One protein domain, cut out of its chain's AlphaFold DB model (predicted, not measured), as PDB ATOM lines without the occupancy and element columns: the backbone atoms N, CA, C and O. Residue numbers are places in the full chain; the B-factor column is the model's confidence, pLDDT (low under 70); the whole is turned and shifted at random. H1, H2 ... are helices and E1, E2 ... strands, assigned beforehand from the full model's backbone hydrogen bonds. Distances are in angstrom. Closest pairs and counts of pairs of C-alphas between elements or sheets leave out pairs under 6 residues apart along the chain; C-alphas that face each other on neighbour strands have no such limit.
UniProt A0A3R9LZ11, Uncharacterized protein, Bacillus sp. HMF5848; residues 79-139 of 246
ATOM      1  N   THR A  79     108.246 156.862 216.392       96.69
ATOM      2  CA  THR A  79     107.152 156.916 215.425       96.69
ATOM      3  C   THR A  79     105.814 157.195 216.111       96.69
ATOM      4  O   THR A  79     105.325 156.359 216.872       96.69
ATOM      5  N   PRO A  80     105.140 158.318 215.807       96.88
ATOM      6  CA  PRO A  80     103.837 158.606 216.384       96.88
ATOM      7  C   PRO A  80     102.724 157.747 215.764       96.88
ATOM      8  O   PRO A  80     102.784 157.323 214.602       96.88
ATOM      9  N   ASN A  81     101.651 157.569 216.537       97.56
ATOM     10  CA  ASN A  81     100.388 157.019 216.047       97.56
ATOM     11  C   ASN A  81      99.791 157.934 214.969       97.56
ATOM     12  O   ASN A  81      99.938 159.158 215.029       97.56
ATOM     13  N   LYS A  82      99.073 157.348 214.010       97.69
ATOM     14  CA  LYS A  82      98.396 158.088 212.935       97.69
ATOM     15  C   LYS A  82      96.889 157.885 212.998       97.69
ATOM     16  O   LYS A  82      96.395 156.977 213.661       97.69
ATOM     17  N   TRP A  83      96.158 158.742 212.297       97.62
ATOM     18  CA  TRP A  83      94.738 158.544 212.029       97.62
ATOM     19  C   TRP A  83      94.572 157.985 210.619       97.62
ATOM     20  O   TRP A  83      95.263 158.419 209.697       97.62
ATOM     21  N   ALA A  84      93.677 157.019 210.464       97.00
ATOM     22  CA  ALA A  84      93.315 156.423 209.186       97.00
ATOM     23  C   ALA A  84      91.790 156.401 209.045       97.00
ATOM     24  O   ALA A  84      91.068 156.389 210.042       97.00
ATOM     25  N   ILE A  85      91.301 156.408 207.807       96.94
ATOM     26  CA  ILE A  85      89.881 156.234 207.503       96.94
ATOM     27  C   ILE A  85      89.691 154.775 207.091       96.94
ATOM     28  O   ILE A  85      90.353 154.302 206.167       96.94
ATOM     29  N   ASN A  86      88.829 154.058 207.805       94.88
ATOM     30  CA  ASN A  86      88.501 152.668 207.500       94.88
ATOM     31  C   ASN A  86      87.666 152.582 206.213       94.88
ATOM     32  O   ASN A  86      87.126 153.583 205.746       94.88
ATOM     33  N   GLN A  87      87.497 151.372 205.670       95.06
ATOM     34  CA  GLN A  87      86.647 151.141 204.490       95.06
ATOM     35  C   GLN A  87      85.201 151.630 204.695       95.06
ATOM     36  O   GLN A  87      84.567 152.083 203.749       95.06
ATOM     37  N   ASP A  88      84.727 151.636 205.943       96.12
ATOM     38  CA  ASP A  88      83.401 152.124 206.340       96.12
ATOM     39  C   ASP A  88      83.307 153.660 206.476       96.12
ATOM     40  O   ASP A  88      82.272 154.192 206.869       96.12
ATOM     41  N   GLY A  89      84.394 154.399 206.230       96.25
ATOM     42  CA  GLY A  89      84.435 155.859 206.369       96.25
ATOM     43  C   GLY A  89      84.656 156.374 207.800       96.25
ATOM     44  O   GLY A  89      84.732 157.584 208.006       96.25
ATOM     45  N   PHE A  90      84.802 155.492 208.795       97.44
ATOM     46  CA  PHE A  90      85.117 155.892 210.171       97.44
ATOM     47  C   PHE A  90      86.599 156.232 210.351       97.44
ATOM     48  O   PHE A  90      87.478 155.504 209.886       97.44
ATOM     49  N   ILE A  91      86.877 157.307 211.091       97.00
ATOM     50  CA  ILE A  91      88.236 157.677 211.501       97.00
ATOM     51  C   ILE A  91      88.648 156.785 212.673       97.00
ATOM     52  O   ILE A  91      87.992 156.773 213.714       97.00
ATOM     53  N   SER A  92      89.751 156.062 212.522       97.12
ATOM     54  CA  SER A  92      90.340 155.218 213.559       97.12
ATOM     55  C   SER A  92      91.816 155.561 213.782       97.12
ATOM     56  O   SER A  92      92.485 156.143 212.925       97.12
ATOM     57  N   ILE A  93      92.332 155.234 214.970       97.50
ATOM     58  CA  ILE A  93      93.757 155.382 215.286       97.50
ATOM     59  C   ILE A  93      94.480 154.119 214.816       97.50
ATOM     60  O   ILE A  93      94.043 153.004 215.103       97.50
ATOM     61  N   VAL A  94      95.599 154.300 214.123       97.62
ATOM     62  CA  VAL A  94      96.505 153.225 213.724       97.62
ATOM     63  C   VAL A  94      97.859 153.384 214.407       97.62
ATOM     64  O   VAL A  94      98.378 154.492 214.584       97.62
ATOM     65  N   TYR A  95      98.430 152.250 214.788       97.06
ATOM     66  CA  TYR A  95      99.660 152.142 215.559       97.06
ATOM     67  C   TYR A  95     100.808 151.694 214.654       97.06
ATOM     68  O   TYR A  95     100.569 150.887 213.749       97.06
ATOM     69  N   PRO A  96     102.035 152.199 214.868       97.31
ATOM     70  CA  PRO A  96     103.204 151.773 214.110       97.31
ATOM     71  C   PRO A  96     103.565 150.320 214.437       97.31
ATOM     72  O   PRO A  96     103.562 149.907 215.593       97.31
ATOM     73  N   HIS A  97     103.870 149.546 213.404       96.44
ATOM     74  CA  HIS A  97     104.299 148.151 213.457       96.44
ATOM     75  C   HIS A  97     105.583 148.031 212.631       96.44
ATOM     76  O   HIS A  97     105.497 147.969 211.400       96.44
ATOM     77  N   PRO A  98     106.766 148.064 213.268       95.88
ATOM     78  CA  PRO A  98     108.037 147.869 212.583       95.88
ATOM     79  C   PRO A  98     108.024 146.582 211.755       95.88
ATOM     80  O   PRO A  98     107.517 145.556 212.189       95.88
ATOM     81  N   VAL A  99     108.550 146.641 210.538       95.00
ATOM     82  CA  VAL A  99     108.683 145.477 209.662       95.00
ATOM     83  C   VAL A  99     110.144 145.068 209.678       95.00
ATOM     84  O   VAL A  99     110.993 145.769 209.122       95.00
ATOM     85  N   VAL A 100     110.435 143.944 210.325       94.56
ATOM     86  CA  VAL A 100     111.781 143.371 210.395       94.56
ATOM     87  C   VAL A 100     111.969 142.421 209.217       94.56
ATOM     88  O   VAL A 100     111.112 141.583 208.950       94.56
ATOM     89  N   LYS A 101     113.079 142.549 208.485       91.25
ATOM     90  CA  LYS A 101     113.489 141.555 207.482       91.25
ATOM     91  C   LYS A 101     114.956 141.215 207.680       91.25
ATOM     92  O   LYS A 101     115.814 142.096 207.640       91.25
ATOM     93  N   GLY A 102     115.248 139.930 207.858       87.88
ATOM     94  CA  GLY A 102     116.597 139.492 208.196       87.88
ATOM     95  C   GLY A 102     117.031 140.104 209.527       87.88
ATOM     96  O   GLY A 102     116.431 139.815 210.552       87.88
ATOM     97  N   ARG A 103     118.055 140.964 209.503       86.00
ATOM     98  CA  ARG A 103     118.652 141.558 210.714       86.00
ATOM     99  C   ARG A 103     118.389 143.052 210.890       86.00
ATOM    100  O   ARG A 103     119.121 143.711 211.617       86.00
ATOM    101  N   GLN A 104     117.427 143.618 210.165       92.62
ATOM    102  CA  GLN A 104     117.193 145.063 210.176       92.62
ATOM    103  C   GLN A 104     115.703 145.393 210.120       92.62
ATOM    104  O   GLN A 104     114.904 144.682 209.500       92.62
ATOM    105  N   VAL A 105     115.341 146.514 210.745       95.50
ATOM    106  CA  VAL A 105     114.023 147.135 210.594       95.50
ATOM    107  C   VAL A 105     113.988 147.848 209.241       95.50
ATOM    108  O   VAL A 105     114.663 148.851 209.036       95.50
ATOM    109  N   VAL A 106     113.215 147.320 208.294       96.62
ATOM    110  CA  VAL A 106     113.173 147.819 206.906       96.62
ATOM    111  C   VAL A 106     112.116 148.903 206.712       96.62
ATOM    112  O   VAL A 106     112.201 149.709 205.787       96.62
ATOM    113  N   GLY A 107     111.098 148.946 207.566       96.19
ATOM    114  CA  GLY A 107     110.042 149.940 207.451       96.19
ATOM    115  C   GLY A 107     109.048 149.878 208.592       96.19
ATOM    116  O   GLY A 107     109.243 149.164 209.572       96.19
ATOM    117  N   ILE A 108     107.968 150.642 208.455       97.38
ATOM    118  CA  ILE A 108     106.917 150.743 209.464       97.38
ATOM    119  C   ILE A 108     105.572 150.559 208.769       97.38
ATOM    120  O   ILE A 108     105.156 151.387 207.956       97.38
ATOM    121  N   GLY A 109     104.893 149.462 209.091       96.50
ATOM    122  CA  GLY A 109     103.481 149.273 208.787       96.50
ATOM    123  C   GLY A 109     102.610 149.983 209.820       96.50
ATOM    124  O   GLY A 109     103.072 150.340 210.899       96.50
ATOM    125  N   TYR A 110     101.333 150.177 209.510       96.62
ATOM    126  CA  TYR A 110     100.360 150.685 210.473       96.62
ATOM    127  C   TYR A 110      99.208 149.695 210.601       96.62
ATOM    128  O   TYR A 110      98.662 149.257 209.590       96.62
ATOM    129  N   LYS A 111      98.847 149.331 211.835       95.88
ATOM    130  CA  LYS A 111      97.727 148.420 212.122       95.88
ATOM    131  C   LYS A 111      96.777 149.030 213.149       95.88
ATOM    132  O   LYS A 111      97.166 149.880 213.945       95.88
ATOM    133  N   HIS A 112      95.524 148.582 213.158       95.19
ATOM    134  CA  HIS A 112      94.491 149.099 214.071       95.19
ATOM    135  C   HIS A 112      94.633 148.621 215.524       95.19
ATOM    136  O   HIS A 112      93.989 149.165 216.415       95.19
ATOM    137  N   HIS A 113      95.467 147.614 215.791       94.00
ATOM    138  CA  HIS A 113      95.722 147.115 217.140       94.00
ATOM    139  C   HIS A 113      97.089 147.579 217.646       94.00
ATOM    140  O   HIS A 113      98.067 147.639 216.900       94.00
ATOM    141  N   LYS A 114      97.146 147.893 218.943       92.12
ATOM    142  CA  LYS A 114      98.349 148.408 219.609       92.12
ATOM    143  C   LYS A 114      99.425 147.338 219.819       92.12
ATOM    144  O   LYS A 114     100.599 147.670 219.914       92.12
ATOM    145  N   ASN A 115      99.026 146.071 219.914       89.25
ATOM    146  CA  ASN A 115      99.946 144.985 220.234       89.25
ATOM    147  C   ASN A 115     100.851 144.704 219.036       89.25
ATOM    148  O   ASN A 115     100.366 144.344 217.969       89.25
ATOM    149  N   TYR A 116     102.155 144.861 219.216       87.31
ATOM    150  CA  TYR A 116     103.131 144.432 218.229       87.31
ATOM    151  C   TYR A 116     103.481 142.960 218.472       87.31
ATOM    152  O   TYR A 116     103.692 142.559 219.616       87.31
ATOM    153  N   PHE A 117     103.501 142.164 217.405       88.00
ATOM    154  CA  PHE A 117     103.872 140.752 217.440       88.00
ATOM    155  C   PHE A 117     105.130 140.565 216.596       88.00
ATOM    156  O   PHE A 117     105.169 141.014 215.449       88.00
ATOM    157  N   PHE A 118     106.138 139.917 217.172       87.62
ATOM    158  CA  PHE A 118     107.334 139.517 216.445       87.62
ATOM    159  C   PHE A 118     107.018 138.236 215.672       87.62
ATOM    160  O   PHE A 118     106.566 137.263 216.260       87.62
ATOM    161  N   GLU A 119     107.219 138.248 214.353       87.62
ATOM    162  CA  GLU A 119     107.015 137.048 213.525       87.62
ATOM    163  C   GLU A 119     108.043 135.953 213.845       87.62
ATOM    164  O   GLU A 119     107.743 134.768 213.726       87.62
ATOM    165  N   ASP A 120     109.237 136.363 214.271       89.31
ATOM    166  CA  ASP A 120     110.317 135.485 214.699       89.31
ATOM    167  C   ASP A 120     110.147 135.116 216.184       89.31
ATOM    168  O   ASP A 120     110.116 135.993 217.056       89.31
ATOM    169  N   ALA A 121     110.011 133.815 216.456       91.31
ATOM    170  CA  ALA A 121     109.821 133.280 217.801       91.31
ATOM    171  C   ALA A 121     111.054 133.500 218.691       91.31
ATOM    172  O   ALA A 121     110.897 133.842 219.862       91.31
ATOM    173  N   ASP A 122     112.261 133.390 218.132       90.81
ATOM    174  CA  ASP A 122     113.501 133.562 218.892       90.81
ATOM    175  C   ASP A 122     113.657 135.026 219.327       90.81
ATOM    176  O   ASP A 122     114.036 135.328 220.463       90.81
ATOM    177  N   LEU A 123     113.274 135.954 218.444       90.62
ATOM    178  CA  LEU A 123     113.263 137.387 218.730       90.62
ATOM    179  C   LEU A 123     112.213 137.749 219.795       90.62
ATOM    180  O   LEU A 123     112.461 138.608 220.644       90.62
ATOM    181  N   PHE A 124     111.049 137.090 219.772       91.62
ATOM    182  CA  PHE A 124     110.026 137.251 220.806       91.62
ATOM    183  C   PHE A 124     110.521 136.774 222.176       91.62
ATOM    184  O   PHE A 124     110.383 137.495 223.165       91.62
ATOM    185  N   ASP A 125     111.149 135.598 222.232       91.31
ATOM    186  CA  ASP A 125     111.701 135.043 223.467       91.31
ATOM    187  C   ASP A 125     112.816 135.931 224.038       91.31
ATOM    188  O   ASP A 125     112.850 136.190 225.245       91.31
ATOM    189  N   ALA A 126     113.700 136.447 223.180       91.38
ATOM    190  CA  ALA A 126     114.726 137.412 223.572       91.38
ATOM    191  C   ALA A 126     114.105 138.702 224.138       91.38
ATOM    192  O   ALA A 126     114.526 139.188 225.190       91.38
ATOM    193  N   TYR A 127     113.038 139.212 223.515       91.56
ATOM    194  CA  TYR A 127     112.302 140.367 224.029       91.56
ATOM    195  C   TYR A 127     111.670 140.101 225.403       91.56
ATOM    196  O   TYR A 127     111.747 140.958 226.287       91.56
ATOM    197  N   CYS A 128     111.072 138.926 225.617       90.62
ATOM    198  CA  CYS A 128     110.525 138.543 226.919       90.62
ATOM    199  C   CYS A 128     111.608 138.516 228.008       90.62
ATOM    200  O   CYS A 128     111.407 139.105 229.068       90.62
ATOM    201  N   ARG A 129     112.780 137.930 227.726       90.94
ATOM    202  CA  ARG A 129     113.920 137.941 228.662       90.94
ATOM    203  C   ARG A 129     114.368 139.362 228.996       90.94
ATOM    204  O   ARG A 129     114.562 139.679 230.166       90.94
ATOM    205  N   LEU A 130     114.459 140.235 227.992       89.44
ATOM    206  CA  LEU A 130     114.820 141.637 228.198       89.44
ATOM    207  C   LEU A 130     113.807 142.361 229.104       89.44
ATOM    208  O   LEU A 130     114.199 143.156 229.957       89.44
ATOM    209  N   GLN A 131     112.505 142.088 228.954       88.81
ATOM    210  CA  GLN A 131     111.479 142.644 229.845       88.81
ATOM    211  C   GLN A 131     111.655 142.165 231.290       88.81
ATOM    212  O   GLN A 131     111.600 142.991 232.203       88.81
ATOM    213  N   ASP A 132     111.931 140.877 231.496       91.88
ATOM    214  CA  ASP A 132     112.179 140.314 232.828       91.88
ATOM    215  C   ASP A 132     113.421 140.939 233.485       91.88
ATOM    216  O   ASP A 132     113.403 141.286 234.669       91.88
ATOM    217  N   GLU A 133     114.494 141.148 232.715       90.75
ATOM    218  CA  GLU A 133     115.715 141.811 233.181       90.75
ATOM    219  C   GLU A 133     115.470 143.275 233.562       90.75
ATOM    220  O   GLU A 133     115.939 143.736 234.607       90.75
ATOM    221  N   ILE A 134     114.698 144.007 232.752       88.25
ATOM    222  CA  ILE A 134     114.296 145.387 233.047       88.25
ATOM    223  C   ILE A 134     113.426 145.431 234.307       88.25
ATOM    224  O   ILE A 134     113.606 146.319 235.146       88.25
ATOM    225  N   GLU A 135     112.486 144.498 234.465       92.94
ATOM    226  CA  GLU A 135     111.651 144.418 235.659       92.94
ATOM    227  C   GLU A 135     112.507 144.139 236.900       92.94
ATOM    228  O   GLU A 135     112.400 144.861 237.893       92.94
ATOM    229  N   GLU A 136     113.408 143.156 236.840       93.62
ATOM    230  CA  GLU A 136     114.324 142.819 237.932       93.62
ATOM    231  C   GLU A 136     115.255 143.988 238.287       93.62
ATOM    232  O   GLU A 136     115.436 144.301 239.466       93.62
ATOM    233  N   ALA A 137     115.790 144.697 237.290       91.44
ATOM    234  CA  ALA A 137     116.631 145.872 237.500       91.44
ATOM    235  C   ALA A 137     115.862 147.040 238.145       91.44
ATOM    236  O   ALA A 137     116.422 147.782 238.961       91.44
ATOM    237  N   ASN A 138     114.579 147.192 237.805       92.00
ATOM    238  CA  ASN A 138     113.700 148.221 238.355       92.00
ATOM    239  C   ASN A 138     113.090 147.850 239.708       92.00
ATOM    240  O   ASN A 138     112.577 148.742 240.399       92.00
ATOM    241  N   LYS A 139     113.152 146.578 240.135       92.75
ATOM    242  CA  LYS A 139     112.699 146.194 241.475       92.75
ATOM    243  C   LYS A 139     113.429 147.068 242.493       92.75
ATOM    244  O   LYS A 139     114.664 147.139 242.495       92.75
TER     245      LYS A 139
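This is residues 79 to 139 of the 246 residues of an uncharacterized protein of Bacillus sp. HMF5848 (UniProt A0A3R9LZ11). What shape do these atoms make? A long, strongly twisted ribbon of two hairpins that share the strand E2 is followed by a helix, H1, whose residues 121 to 126 and 128 to 138 stick out free of it. What are the parts? The printed part has 61 residues, with named elements in the order E1, E2, E3, H1; the sheet's order is E1 - E2 - E3, all antiparallel, and the class is mixed, helices and strands. How spread out is it? It is loose, with a radius of gyration of the C-alphas of 15.1 A and spans of 45 by 31 by 18 A.

How do the strands pair? E1, residues 82 to 85, E2, residues 91 to 101, and E3, residues 104 to 111, form a meander, each strand the antiparallel neighbour of the one before. The pairing is staggered: E2 pairs with E1 over residues 91 to 94 and with E3 over 95 to 101. Which backbone atoms show it? In the hairpin of E1 and E2, N 92 and O 84 are 2.8 A apart, within hydrogen-bond range; in that of E2 and E3, N 97 and O 109 are 2.7 A apart, also within range. Where is the helix? H1, residues 121 to 138, is not on the sheet, with 0 pairs of C-alphas within 10 A, and is apart from E1 and E2. Every O i to N i+4 pair in H1 is within hydrogen-bond range.

Where do the strands run? E1 begins at C-alpha 82, (98.396, 158.088, 212.935), and measures 10.3 A; E2 measures 30.2 A, and E3 19.8 A with a bend of 57 degrees at residue 107. Where does H1 end? It measures 25.7 A and ends at C-alpha 138, (113.700, 148.221, 238.355).

How far does it reach? The two C-alphas farthest apart, those of Asp 88 and Lys 139, are 46.1 A apart. Is it unbroken and confident? The printed part has no cut and no long link, and no printed residue is under pLDDT 70.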